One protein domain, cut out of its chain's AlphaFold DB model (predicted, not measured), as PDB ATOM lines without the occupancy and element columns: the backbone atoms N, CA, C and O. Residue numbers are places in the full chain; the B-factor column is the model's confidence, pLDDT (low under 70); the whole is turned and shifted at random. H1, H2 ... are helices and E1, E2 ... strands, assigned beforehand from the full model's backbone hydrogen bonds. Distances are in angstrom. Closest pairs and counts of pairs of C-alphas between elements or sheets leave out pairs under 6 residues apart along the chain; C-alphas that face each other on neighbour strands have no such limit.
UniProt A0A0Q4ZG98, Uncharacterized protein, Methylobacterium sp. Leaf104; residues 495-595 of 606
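What this domain is: This is residues 495 to 595 of the 606 residues of an uncharacterized protein of Methylobacterium sp. Leaf104 (UniProt A0A0Q4ZG98). The domain is a small closed barrel of seven strands, in which E1, E2, E6, E4, E3, E7 and E8 follow each other round the ring and E8 comes back to E1. A short strand, E5, is paired onto the beginning of E1 as an extra outside the ring, and the one small helix, H1, packs on the outside of the barrel beside E6. The printed part has 101 residues, with one named helix and eight named strands in the chain order E1 E2 H1 E3 E4 E5 E6 E7 E8; the sheet is mixed and the class is mostly strand. The whole is compact, with a radius of gyration of the C-alphas of 12.4 A, and rounded, with spans of 34 by 27 by 23 A.

How they stand to each other: E1, residues 495 to 504, and E2, residues 507 to 515, form a hairpin, with N 501 and O 509 3.0 A apart. E1 bends by 68 degrees at residue 501, and its pairing is staggered. Its residues 495 to 496 pair with E5, residues 553 to 555, antiparallel, with N 495 and O 554 at 2.8 A. On the other side of E1 is E8, residues 588 to 594, parallel at 60 degrees, with N 498 and O 593 at 2.8 A. E2 is antiparallel to E6, residues 562 to 570, with N 510 and O 567 at 2.8 A. H1, residues 516 to 519, is on the barrel and outside it, at a height of 4.8 A over the sheet and over none of the strands; its closest C-alphas to E6 are those of Arg 516 and Ala 563, 4.8 A apart. H1 is too short for an O i to N i+4 pair; its one O i to N i+3 pair is within hydrogen-bond range. E3, residues 525 to 530, and E4, residues 535 to 544, form a hairpin, with N 537 and O 527 at 2.8 A. E4 is also antiparallel to E6, with N 543 and O 566 at 2.8 A. E7, residues 579 to 585, is antiparallel to E3, with N 528 and O 582 at 2.9 A, and forms a hairpin with E8, with N 590 and O 583 at 2.7 A. E1 and E4 are apart.

Where its parts are: E1 begins at C-alpha 495, (39.755, 63.760, 171.594), and is 25.0 A long. E2 is 21.2 A, H1 5.1 A, E3 15.7 A, E4 25.5 A, E5 7.0 A and E6 22.8 A. E7 is 19.4 A, and E8, 19.0 A, ends at C-alpha 594, (34.786, 65.611, 181.311).

The domain as a whole: The C-alphas farthest apart are those of Pro 505 and Ala 558, 36.1 A. The printed part has no cut, and no link is long. The mean pLDDT of the printed part is 89.6; residues 521 and 576 are under 70.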
ATOM      1  N   GLU A 495      40.173  64.032 170.227       97.06
ATOM      2  CA  GLU A 495      39.755  63.760 171.594       97.06
ATOM      3  C   GLU A 495      40.399  64.763 172.541       97.06
ATOM      4  O   GLU A 495      41.528  65.210 172.322       97.06
ATOM      5  N   ALA A 496      39.682  65.123 173.598       97.25
ATOM      6  CA  ALA A 496      40.192  66.006 174.630       97.25
ATOM      7  C   ALA A 496      39.692  65.593 176.011       97.25
ATOM      8  O   ALA A 496      38.561  65.140 176.171       97.25
ATOM      9  N   GLN A 497      40.511  65.826 177.028       97.12
ATOM     10  CA  GLN A 497      40.038  65.882 178.404       97.12
ATOM     11  C   GLN A 497      39.610  67.303 178.752       97.12
ATOM     12  O   GLN A 497      40.227  68.281 178.325       97.12
ATOM     13  N   ALA A 498      38.568  67.404 179.567       95.75
ATOM     14  CA  ALA A 498      38.057  68.655 180.091       95.75
ATOM     15  C   ALA A 498      37.932  68.598 181.612       95.75
ATOM     16  O   ALA A 498      37.618  67.554 182.183       95.75
ATOM     17  N   ARG A 499      38.128  69.742 182.269       93.75
ATOM     18  CA  ARG A 499      37.848  69.915 183.698       93.75
ATOM     19  C   ARG A 499      36.822  71.019 183.892       93.75
ATOM     20  O   ARG A 499      36.923  72.066 183.252       93.75
ATOM     21  N   ARG A 500      35.860  70.805 184.787       92.88
ATOM     22  CA  ARG A 500      34.919  71.844 185.203       92.88
ATOM     23  C   ARG A 500      35.631  72.853 186.105       92.88
ATOM     24  O   ARG A 500      36.329  72.464 187.033       92.88
ATOM     25  N   VAL A 501      35.479  74.143 185.813       91.75
ATOM     26  CA  VAL A 501      36.123  75.227 186.591       91.75
ATOM     27  C   VAL A 501      35.131  76.223 187.180       91.75
ATOM     28  O   VAL A 501      35.517  77.084 187.960       91.75
ATOM     29  N   GLY A 502      33.855  76.121 186.816       89.38
ATOM     30  CA  GLY A 502      32.810  76.970 187.364       89.38
ATOM     31  C   GLY A 502      31.511  76.880 186.579       89.38
ATOM     32  O   GLY A 502      31.377  76.102 185.632       89.38
ATOM     33  N   ALA A 503      30.555  77.710 186.972       89.00
ATOM     34  CA  ALA A 503      29.300  77.912 186.270       89.00
ATOM     35  C   ALA A 503      28.983  79.408 186.209       89.00
ATOM     36  O   ALA A 503      29.405  80.192 187.055       89.00
ATOM     37  N   THR A 504      28.241  79.796 185.183       88.06
ATOM     38  CA  THR A 504      27.730  81.151 184.955       88.06
ATOM     39  C   THR A 504      26.236  81.057 184.655       88.06
ATOM     40  O   THR A 504      25.755  79.958 184.366       88.06
ATOM     41  N   PRO A 505      25.494  82.179 184.631       88.56
ATOM     42  CA  PRO A 505      24.117  82.176 184.132       88.56
ATOM     43  C   PRO A 505      23.981  81.614 182.705       88.56
ATOM     44  O   PRO A 505      22.926  81.104 182.342       88.56
ATOM     45  N   GLU A 506      25.048  81.676 181.900       87.31
ATOM     46  CA  GLU A 506      25.076  81.141 180.534       87.31
ATOM     47  C   GLU A 506      25.312  79.622 180.480       87.31
ATOM     48  O   GLU A 506      25.008  78.999 179.464       87.31
ATOM     49  N   GLY A 507      25.844  79.011 181.543       92.56
ATOM     50  CA  GLY A 507      26.133  77.578 181.597       92.56
ATOM     51  C   GLY A 507      27.414  77.216 182.348       92.56
ATOM     52  O   GLY A 507      28.073  78.057 182.965       92.56
ATOM     53  N   THR A 508      27.773  75.937 182.283       94.06
ATOM     54  CA  THR A 508      28.954  75.355 182.932       94.06
ATOM     55  C   THR A 508      30.213  75.639 182.120       94.06
ATOM     56  O   THR A 508      30.228  75.439 180.904       94.06
ATOM     57  N   ILE A 509      31.279  76.075 182.793       94.50
ATOM     58  CA  ILE A 509      32.578  76.357 182.178       94.50
ATOM     59  C   ILE A 509      33.478  75.130 182.306       94.50
ATOM     60  O   ILE A 509      33.772  74.655 183.408       94.50
ATOM     61  N   LEU A 510      33.967  74.669 181.160       95.06
ATOM     62  CA  LEU A 510      35.000  73.654 181.035       95.06
ATOM     63  C   LEU A 510      36.298  74.292 180.541       95.06
ATOM     64  O   LEU A 510      36.274  75.114 179.629       95.06
ATOM     65  N   VAL A 511      37.437  73.877 181.087       95.31
ATOM     66  CA  VAL A 511      38.745  74.122 180.462       95.31
ATOM     67  C   VAL A 511      39.207  72.862 179.751       95.31
ATOM     68  O   VAL A 511      39.131  71.770 180.311       95.31
ATOM     69  N   LEU A 512      39.656  73.012 178.509       96.12
ATOM     70  CA  LEU A 512      40.120  71.925 177.651       96.12
ATOM     71  C   LEU A 512      41.022  72.463 176.538       96.12
ATOM     72  O   LEU A 512      41.223  73.668 176.397       96.12
ATOM     73  N   THR A 513      41.555  71.557 175.728       95.25
ATOM     74  CA  THR A 513      42.199  71.898 174.458       95.25
ATOM     75  C   THR A 513      41.291  71.437 173.323       95.25
ATOM     76  O   THR A 513      40.821  70.305 173.337       95.25
ATOM     77  N   LEU A 514      41.034  72.309 172.353       92.81
ATOM     78  CA  LEU A 514      40.195  72.021 171.186       92.81
ATOM     79  C   LEU A 514      40.921  72.392 169.889       92.81
ATOM     80  O   LEU A 514      41.903  73.135 169.947       92.81
ATOM     81  N   PRO A 515      40.486  71.893 168.715       90.88
ATOM     82  CA  PRO A 515      41.069  72.303 167.445       90.88
ATOM     83  C   PRO A 515      41.108  73.826 167.319       90.88
ATOM     84  O   PRO A 515      40.093  74.494 167.482       90.88
ATOM     85  N   ARG A 516      42.275  74.389 167.000       87.50
ATOM     86  CA  ARG A 516      42.539  75.835 167.034       87.50
ATOM     87  C   ARG A 516      41.518  76.674 166.272       87.50
ATOM     88  O   ARG A 516      41.196  77.767 166.722       87.50
ATOM     89  N   HIS A 517      41.017  76.179 165.141       80.94
ATOM     90  CA  HIS A 517      40.021  76.898 164.348       80.94
ATOM     91  C   HIS A 517      38.683  77.052 165.080       80.94
ATOM     92  O   HIS A 517      38.001  78.030 164.838       80.94
ATOM     93  N   LEU A 518      38.348  76.155 166.014       84.81
ATOM     94  CA  LEU A 518      37.154  76.243 166.862       84.81
ATOM     95  C   LEU A 518      37.352  77.145 168.081       84.81
ATOM     96  O   LEU A 518      36.395  77.431 168.796       84.81
ATOM     97  N   ALA A 519      38.587  77.581 168.341       80.94
ATOM     98  CA  ALA A 519      38.906  78.422 169.488       80.94
ATOM     99  C   ALA A 519      38.584  79.907 169.257       80.94
ATOM    100  O   ALA A 519      38.655  80.703 170.192       80.94
ATOM    101  N   SER A 520      38.216  80.281 168.029       71.38
ATOM    102  CA  SER A 520      37.885  81.649 167.636       71.38
ATOM    103  C   SER A 520      36.418  81.781 167.217       71.38
ATOM    104  O   SER A 520      36.102  81.708 166.036       71.38
ATOM    105  N   GLY A 521      35.532  82.055 168.176       69.00
ATOM    106  CA  GLY A 521      34.118  82.348 167.913       69.00
ATOM    107  C   GLY A 521      33.178  81.154 168.098       69.00
ATOM    108  O   GLY A 521      33.544  80.126 168.665       69.00
ATOM    109  N   LEU A 522      31.926  81.326 167.666       74.88
ATOM    110  CA  LEU A 522      30.873  80.313 167.755       74.88
ATOM    111  C   LEU A 522      30.594  79.765 166.361       74.88
ATOM    112  O   LEU A 522      29.808  80.321 165.600       74.88
ATOM    113  N   HIS A 523      31.271  78.676 166.019       79.81
ATOM    114  CA  HIS A 523      31.028  77.980 164.763       79.81
ATOM    115  C   HIS A 523      29.760  77.115 164.860       79.81
ATOM    116  O   HIS A 523      29.470  76.608 165.949       79.81
ATOM    117  N   PRO A 524      29.014  76.888 163.759       83.31
ATOM    118  CA  PRO A 524      27.886  75.956 163.744       83.31
ATOM    119  C   PRO A 524      28.279  74.578 164.294       83.31
ATOM    120  O   PRO A 524      29.241  73.974 163.830       83.31
ATOM    121  N   ASN A 525      27.575  74.085 165.308       90.44
ATOM    122  CA  ASN A 525      27.928  72.845 166.004       90.44
ATOM    123  C   ASN A 525      26.689  72.140 166.561       90.44
ATOM    124  O   ASN A 525      25.621  72.746 166.692       90.44
ATOM    125  N   ALA A 526      26.864  70.882 166.950       93.62
ATOM    126  CA  ALA A 526      25.932  70.130 167.776       93.62
ATOM    127  C   ALA A 526      26.723  69.384 168.856       93.62
ATOM    128  O   ALA A 526      27.633  68.623 168.537       93.62
ATOM    129  N   ALA A 527      26.400  69.611 170.126       96.12
ATOM    130  CA  ALA A 527      27.089  68.988 171.251       96.12
ATOM    131  C   ALA A 527      26.093  68.192 172.092       96.12
ATOM    132  O   ALA A 527      24.975  68.651 172.305       96.12
ATOM    133  N   PHE A 528      26.489  67.017 172.576       97.25
ATOM    134  CA  PHE A 528      25.610  66.137 173.344       97.25
ATOM    135  C   PHE A 528      26.349  65.545 174.539       97.25
ATOM    136  O   PHE A 528      27.388  64.918 174.355       97.25
ATOM    137  N   GLU A 529      25.809  65.711 175.744       96.38
ATOM    138  CA  GLU A 529      26.221  64.940 176.920       96.38
ATOM    139  C   GLU A 529      25.629  63.531 176.797       96.38
ATOM    140  O   GLU A 529      24.410  63.352 176.872       96.38
ATOM    141  N   ILE A 530      26.495  62.546 176.558       95.56
ATOM    142  CA  ILE A 530      26.115  61.147 176.362       95.56
ATOM    143  C   ILE A 530      25.796  60.517 177.719       95.56
ATOM    144  O   ILE A 530      26.624  60.534 178.630       95.56
ATOM    145  N   GLY A 531      24.600  59.941 177.837       88.38
ATOM    146  CA  GLY A 531      24.097  59.329 179.066       88.38
ATOM    147  C   GLY A 531      22.651  58.844 178.936       88.38
ATOM    148  O   GLY A 531      22.110  58.752 177.832       88.38
ATOM    149  N   ALA A 532      22.016  58.544 180.070       84.06
ATOM    150  CA  ALA A 532      20.609  58.150 180.153       84.06
ATOM    151  C   ALA A 532      19.831  59.140 181.053       84.06
ATOM    152  O   ALA A 532      19.863  58.990 182.275       84.06
ATOM    153  N   PRO A 533      19.139  60.156 180.492       87.12
ATOM    154  CA  PRO A 533      19.002  60.459 179.064       87.12
ATOM    155  C   PRO A 533      20.214  61.207 178.489       87.12
ATOM    156  O   PRO A 533      20.912  61.927 179.204       87.12
ATOM    157  N   THR A 534      20.422  61.086 177.177       94.06
ATOM    158  CA  THR A 534      21.383  61.918 176.439       94.06
ATOM    159  C   THR A 534      20.805  63.319 176.261       94.06
ATOM    160  O   THR A 534      19.630  63.470 175.921       94.06
ATOM    161  N   ARG A 535      21.615  64.353 176.508       93.62
ATOM    162  CA  ARG A 535      21.173  65.756 176.495       93.62
ATOM    163  C   ARG A 535      21.902  66.549 175.426       93.62
ATOM    164  O   ARG A 535      23.128  66.555 175.389       93.62
ATOM    165  N   GLU A 536      21.157  67.261 174.588       95.38
ATOM    166  CA  GLU A 536      21.745  68.236 173.669       95.38
ATOM    167  C   GLU A 536      22.178  69.495 174.438       95.38
ATOM    168  O   GLU A 536      21.426  70.047 175.242       95.38
ATOM    169  N   LEU A 537      23.407  69.937 174.188       95.25
ATOM    170  CA  LEU A 537      24.060  71.072 174.827       95.25
ATOM    171  C   LEU A 537      24.128  72.253 173.858       95.25
ATOM    172  O   LEU A 537      24.301  72.082 172.649       95.25
ATOM    173  N   ALA A 538      24.084  73.474 174.391       93.50
ATOM    174  CA  ALA A 538      24.348  74.672 173.598       93.50
ATOM    175  C   ALA A 538      25.714  75.267 173.951       93.50
ATOM    176  O   ALA A 538      25.929  75.721 175.075       93.50
ATOM    177  N   LEU A 539      26.623  75.309 172.977       93.00
ATOM    178  CA  LEU A 539      27.878  76.046 173.089       93.00
ATOM    179  C   LEU A 539      27.588  77.555 173.118       93.00
ATOM    180  O   LEU A 539      27.093  78.107 172.136       93.00
ATOM    181  N   ARG A 540      27.879  78.219 174.241       93.94
ATOM    182  CA  ARG A 540      27.606  79.655 174.435       93.94
ATOM    183  C   ARG A 540      28.813  80.535 174.204       93.94
ATOM    184  O   ARG A 540      28.671  81.639 173.693       93.94
ATOM    185  N   ARG A 541      29.996  80.059 174.583       91.88
ATOM    186  CA  ARG A 541      31.212  80.866 174.531       91.88
ATOM    187  C   ARG A 541      32.450  79.992 174.423       91.88
ATOM    188  O   ARG A 541      32.520  78.936 175.046       91.88
ATOM    189  N   VAL A 542      33.436  80.485 173.679       92.94
ATOM    190  CA  VAL A 542      34.795  79.941 173.618       92.94
ATOM    191  C   VAL A 542      35.770  81.088 173.857       92.94
ATOM    192  O   VAL A 542      35.671  82.132 173.217       92.94
ATOM    193  N   THR A 543      36.678  80.927 174.817       91.38
ATOM    194  CA  THR A 543      37.702  81.922 175.164       91.38
ATOM    195  C   THR A 543      39.069  81.256 175.140       91.38
ATOM    196  O   THR A 543      39.303  80.321 175.902       91.38
ATOM    197  N   LEU A 544      39.974  81.733 174.283       92.44
ATOM    198  CA  LEU A 544      41.354  81.248 174.230       92.44
ATOM    199  C   LEU A 544      42.082  81.489 175.555       92.44
ATOM    200  O   LEU A 544      41.938  82.543 176.175       92.44
ATOM    201  N   LEU A 545      42.893  80.514 175.955       90.62
ATOM    202  CA  LEU A 545      43.774  80.609 177.113       90.62
ATOM    203  C   LEU A 545      45.228  80.689 176.648       90.62
ATOM    204  O   LEU A 545      45.637  80.014 175.704       90.62
ATOM    205  N   ASN A 546      46.025  81.489 177.354       87.00
ATOM    206  CA  ASN A 546      47.449  81.653 177.050       87.00
ATOM    207  C   ASN A 546      48.292  80.444 177.482       87.00
ATOM    208  O   ASN A 546      49.399  80.256 176.981       87.00
ATOM    209  N   THR A 547      47.794  79.636 178.420       84.31
ATOM    210  CA  THR A 547      48.526  78.514 179.017       84.31
ATOM    211  C   THR A 547      47.745  77.209 178.905       84.31
ATOM    212  O   THR A 547      46.532  77.145 179.130       84.31
ATOM    213  N   GLY A 548      48.465  76.140 178.555       80.56
ATOM    214  CA  GLY A 548      47.927  74.784 178.549       80.56
ATOM    215  C   GLY A 548      47.573  74.317 179.960       80.56
ATOM    216  O   GLY A 548      48.253  74.654 180.923       80.56
ATOM    217  N   GLN A 549      46.512  73.521 180.071       82.38
ATOM    218  CA  GLN A 549      45.973  73.055 181.357       82.38
ATOM    219  C   GLN A 549      46.482  71.659 181.764       82.38
ATOM    220  O   GLN A 549      45.940  71.046 182.677       82.38
ATOM    221  N   GLY A 550      47.480  71.116 181.052       85.12
ATOM    222  CA  GLY A 550      47.977  69.747 181.266       85.12
ATOM    223  C   GLY A 550      46.953  68.645 180.955       85.12
ATOM    224  O   GLY A 550      47.157  67.499 181.339       85.12
ATOM    225  N   LEU A 551      45.848  68.990 180.288       92.44
ATOM    226  CA  LEU A 551      44.794  68.064 179.882       92.44
ATOM    227  C   LEU A 551      45.137  67.423 178.536       92.44
ATOM    228  O   LEU A 551      45.694  68.083 177.655       92.44
ATOM    229  N   MET A 552      44.783  66.145 178.378       95.75
ATOM    230  CA  MET A 552      45.030  65.403 177.143       95.75
ATOM    231  C   MET A 552      44.310  66.052 175.954       95.75
ATOM    232  O   MET A 552      43.143  66.433 176.053       95.75
ATOM    233  N   TYR A 553      45.018  66.134 174.828       96.00
ATOM    234  CA  TYR A 553      44.467  66.392 173.505       96.00
ATOM    235  C   TYR A 553      45.119  65.437 172.512       96.00
ATOM    236  O   TYR A 553      46.348  65.379 172.431       96.00
ATOM    237  N   ALA A 554      44.309  64.705 171.759       95.31
ATOM    238  CA  ALA A 554      44.771  63.743 170.774       95.31
ATOM    239  C   ALA A 554      44.035  63.945 169.452       95.31
ATOM    240  O   ALA A 554      42.840  64.221 169.414       95.31
ATOM    241  N   THR A 555      44.746  63.789 168.341       91.50
ATOM    242  CA  THR A 555      44.147  63.778 167.007       91.50
ATOM    243  C   THR A 555      45.003  62.938 166.071       91.50
ATOM    244  O   THR A 555      46.229  62.919 166.181       91.50
ATOM    245  N   THR A 556      44.360  62.253 165.125       80.75
ATOM    246  CA  THR A 556      45.065  61.586 164.014       80.75
ATOM    247  C   THR A 556      45.271  62.517 162.815       80.75
ATOM    248  O   THR A 556      45.827  62.109 161.797       80.75
ATOM    249  N   ARG A 557      44.822  63.774 162.921       79.56
ATOM    250  CA  ARG A 557      44.795  64.764 161.847       79.56
ATOM    251  C   ARG A 557      45.768  65.898 162.142       79.56
ATOM    252  O   ARG A 557      45.545  66.717 163.027       79.56
ATOM    253  N   ALA A 558      46.835  65.982 161.349       75.88
ATOM    254  CA  ALA A 558      47.856  67.023 161.487       75.88
ATOM    255  C   ALA A 558      47.306  68.451 161.302       75.88
ATOM    256  O   ALA A 558      47.917  69.420 161.749       75.88
ATOM    257  N   ASP A 559      46.149  68.588 160.653       74.44
ATOM    258  CA  ASP A 559      45.479  69.862 160.429       74.44
ATOM    259  C   ASP A 559      44.593  70.347 161.584       74.44
ATOM    260  O   ASP A 559      44.002  71.423 161.485       74.44
ATOM    261  N   LEU A 560      44.513  69.591 162.681       85.12
ATOM    262  CA  LEU A 560      43.776  69.961 163.886       85.12
ATOM    263  C   LEU A 560      44.754  70.257 165.039       85.12
ATOM    264  O   LEU A 560      44.795  69.516 166.016       85.12
ATOM    265  N   PRO A 561      45.582  71.318 164.968       88.25
ATOM    266  CA  PRO A 561      46.429  71.674 166.100       88.25
ATOM    267  C   PRO A 561      45.553  72.105 167.281       88.25
ATOM    268  O   PRO A 561      44.598  72.862 167.101       88.25
ATOM    269  N   GLY A 562      45.888  71.651 168.485       91.12
ATOM    270  CA  GLY A 562      45.163  72.010 169.702       91.12
ATOM    271  C   GLY A 562      45.444  73.445 170.154       91.12
ATOM    272  O   GLY A 562      46.578  73.920 170.079       91.12
ATOM    273  N   ALA A 563      44.417  74.126 170.654       93.12
ATOM    274  CA  ALA A 563      44.516  75.399 171.355       93.12
ATOM    275  C   ALA A 563      43.813  75.304 172.724       93.12
ATOM    276  O   ALA A 563      42.654  74.874 172.775       93.12
ATOM    277  N   PRO A 564      44.481  75.687 173.827       95.00
ATOM    278  CA  PRO A 564      43.854  75.760 175.143       95.00
ATOM    279  C   PRO A 564      42.720  76.788 175.162       95.00
ATOM    280  O   PRO A 564      42.883  77.910 174.678       95.00
ATOM    281  N   ALA A 565      41.581  76.427 175.747       95.06
ATOM    282  CA  ALA A 565      40.429  77.309 175.837       95.06
ATOM    283  C   ALA A 565      39.548  77.015 177.060       95.06
ATOM    284  O   ALA A 565      39.497  75.892 177.568       95.06
ATOM    285  N   ALA A 566      38.810  78.037 177.480       94.19
ATOM    286  CA  ALA A 566      37.642  77.917 178.336       94.19
ATOM    287  C   ALA A 566      36.377  77.925 177.468       94.19
ATOM    288  O   ALA A 566      36.188  78.819 176.636       94.19
ATOM    289  N   VAL A 567      35.518  76.931 177.660       94.69
ATOM    290  CA  VAL A 567      34.308  76.696 176.876       94.69
ATOM    291  C   VAL A 567      33.097  76.646 177.796       94.69
ATOM    292  O   VAL A 567      33.091  75.899 178.770       94.69
ATOM    293  N   THR A 568      32.062  77.415 177.468       94.81
ATOM    294  CA  THR A 568      30.812  77.458 178.237       94.81
ATOM    295  C   THR A 568      29.718  76.675 177.516       94.81
ATOM    296  O   THR A 568      29.324  77.048 176.407       94.81
ATOM    297  N   PHE A 569      29.194  75.629 178.160       95.12
ATOM    298  CA  PHE A 569      28.047  74.850 177.683       95.12
ATOM    299  C   PHE A 569      26.806  75.111 178.539       95.12
ATOM    300  O   PHE A 569      26.818  74.901 179.752       95.12
ATOM    301  N   ALA A 570      25.706  75.506 177.902       94.56
ATOM    302  CA  ALA A 570      24.389  75.516 178.530       94.56
ATOM    303  C   ALA A 570      23.760  74.117 178.466       94.56
ATOM    304  O   ALA A 570      23.855  73.443 177.438       94.56
ATOM    305  N   GLY A 571      23.085  73.712 179.546       89.88
ATOM    306  CA  GLY A 571      22.413  72.410 179.652       89.88
ATOM    307  C   GLY A 571      23.318  71.251 180.080       89.88
ATOM    308  O   GLY A 571      22.813  70.146 180.260       89.88
ATOM    309  N   LEU A 572      24.621  71.495 180.272       89.75
ATOM    310  CA  LEU A 572      25.543  70.494 180.808       89.75
ATOM    311  C   LEU A 572      25.224  70.266 182.283       89.75
ATOM    312  O   LEU A 572      25.175  71.221 183.062       89.75
ATOM    313  N   ALA A 573      24.998  69.019 182.673       81.81
ATOM    314  CA  ALA A 573      24.616  68.743 184.040       81.81
ATOM    315  C   ALA A 573      25.799  68.823 185.011       81.81
ATOM    316  O   ALA A 573      26.948  68.508 184.692       81.81
ATOM    317  N   ALA A 574      25.496  69.242 186.239       75.06
ATOM    318  CA  ALA A 574      26.437  69.268 187.349       75.06
ATOM    319  C   ALA A 574      26.548  67.867 187.973       75.06
ATOM    320  O   ALA A 574      26.055  67.615 189.069       75.06
ATOM    321  N   HIS A 575      27.139  66.926 187.240       71.88
ATOM    322  CA  HIS A 575      27.463  65.600 187.764       71.88
ATOM    323  C   HIS A 575      28.875  65.593 188.361       71.88
ATOM    324  O   HIS A 575      29.776  66.194 187.775       71.88
ATOM    325  N   ALA A 576      29.052  64.938 189.515       65.50
ATOM    326  CA  ALA A 576      30.361  64.744 190.151       65.50
ATOM    327  C   ALA A 576      31.206  63.675 189.433       65.50
ATOM    328  O   ALA A 576      32.431  63.671 189.536       65.50
ATOM    329  N   GLU A 577      30.546  62.773 188.705       80.69
ATOM    330  CA  GLU A 577      31.170  61.699 187.938       80.69
ATOM    331  C   GLU A 577      31.672  62.177 186.572       80.69
ATOM    332  O   GLU A 577      31.251  63.214 186.054       80.69
ATOM    333  N   ALA A 578      32.574  61.394 185.979       86.31
ATOM    334  CA  ALA A 578      33.068  61.659 184.638       86.31
ATOM    335  C   ALA A 578      31.950  61.484 183.597       86.31
ATOM    336  O   ALA A 578      31.192  60.516 183.647       86.31
ATOM    337  N   SER A 579      31.883  62.386 182.619       92.06
ATOM    338  CA  SER A 579      30.911  62.320 181.524       92.06
ATOM    339  C   SER A 579      31.583  62.485 180.163       92.06
ATOM    340  O   SER A 579      32.735  62.909 180.055       92.06
ATOM    341  N   THR A 580      30.882  62.093 179.099       95.69
ATOM    342  CA  THR A 580      31.376  62.229 177.723       95.69
ATOM    343  C   THR A 580      30.496  63.197 176.959       95.69
ATOM    344  O   THR A 580      29.279  63.035 176.919       95.69
ATOM    345  N   ILE A 581      31.115  64.176 176.305       97.38
ATOM    346  CA  ILE A 581      30.447  65.058 175.356       97.38
ATOM    347  C   ILE A 581      30.864  64.650 173.942       97.38
ATOM    348  O   ILE A 581      32.047  64.692 173.595       97.38
ATOM    349  N   LEU A 582      29.887  64.277 173.118       97.62
ATOM    350  CA  LEU A 582      30.055  64.168 171.671       97.62
ATOM    351  C   LEU A 582      29.942  65.574 171.079       97.62
ATOM    352  O   LEU A 582      28.902  66.217 171.215       97.62
ATOM    353  N   PHE A 583      31.004  66.059 170.442       96.00
ATOM    354  CA  PHE A 583      31.065  67.399 169.865       96.00
ATOM    355  C   PHE A 583      31.163  67.312 168.345       96.00
ATOM    356  O   PHE A 583      32.192  66.927 167.802       96.00
ATOM    357  N   LEU A 584      30.097  67.679 167.647       94.19
ATOM    358  CA  LEU A 584      30.015  67.644 166.192       94.19
ATOM    359  C   LEU A 584      30.158  69.060 165.643       94.19
ATOM    360  O   LEU A 584      29.447  69.974 166.067       94.19
ATOM    361  N   HIS A 585      31.051  69.241 164.679       87.62
ATOM    362  CA  HIS A 585      31.237  70.517 163.999       87.62
ATOM    363  C   HIS A 585      31.521  70.279 162.523       87.62
ATOM    364  O   HIS A 585      32.515  69.645 162.189       87.62
ATOM    365  N   ASP A 586      30.670  70.811 161.649       81.69
ATOM    366  CA  ASP A 586      30.715  70.538 160.214       81.69
ATOM    367  C   ASP A 586      30.785  69.034 159.928       81.69
ATOM    368  O   ASP A 586      29.831  68.330 160.230       81.69
ATOM    369  N   ASP A 587      31.901  68.546 159.383       79.06
ATOM    370  CA  ASP A 587      32.185  67.129 159.155       79.06
ATOM    371  C   ASP A 587      33.241  66.548 160.114       79.06
ATOM    372  O   ASP A 587      33.816  65.498 159.816       79.06
ATOM    373  N   LEU A 588      33.499  67.231 161.237       87.06
ATOM    374  CA  LEU A 588      34.379  66.807 162.326       87.06
ATOM    375  C   LEU A 588      33.594  66.187 163.480       87.06
ATOM    376  O   LEU A 588      32.594  66.740 163.949       87.06
ATOM    377  N   ILE A 589      34.133  65.092 164.004       93.06
ATOM    378  CA  ILE A 589      33.640  64.408 165.199       93.06
ATOM    379  C   ILE A 589      34.678  64.555 166.311       93.06
ATOM    380  O   ILE A 589      35.794  64.052 166.212       93.06
ATOM    381  N   GLY A 590      34.316  65.250 167.381       95.50
ATOM    382  CA  GLY A 590      35.110  65.406 168.591       95.50
ATOM    383  C   GLY A 590      34.539  64.603 169.753       95.50
ATOM    384  O   GLY A 590      33.320  64.474 169.889       95.50
ATOM    385  N   ARG A 591      35.413  64.109 170.631       97.19
ATOM    386  CA  ARG A 591      35.020  63.505 171.910       97.19
ATOM    387  C   ARG A 591      35.697  64.234 173.060       97.19
ATOM    388  O   ARG A 591      36.920  64.317 173.115       97.19
ATOM    389  N   ILE A 592      34.901  64.753 173.986       97.25
ATOM    390  CA  ILE A 592      35.401  65.432 175.180       97.25
ATOM    391  C   ILE A 592      35.063  64.572 176.393       97.25
ATOM    392  O   ILE A 592      33.892  64.364 176.701       97.25
ATOM    393  N   THR A 593      36.080  64.096 177.099       96.38
ATOM    394  CA  THR A 593      35.916  63.421 178.389       96.38
ATOM    395  C   THR A 593      35.987  64.463 179.497       96.38
ATOM    396  O   THR A 593      37.058  65.002 179.783       96.38
ATOM    397  N   VAL A 594      34.850  64.760 180.123       94.75
ATOM    398  CA  VAL A 594      34.786  65.611 181.311       94.75
ATOM    399  C   VAL A 594      35.219  64.769 182.503       94.75
ATOM    400  O   VAL A 594      34.596  63.757 182.815       94.75
ATOM    401  N   LEU A 595      36.324  65.154 183.132       92.94
ATOM    402  CA  LEU A 595      36.853  64.466 184.305       92.94
ATOM    403  C   LEU A 595      35.943  64.700 185.516       92.94
ATOM    404  O   LEU A 595      35.330  65.761 185.630       92.94
TER     405      LEU A 595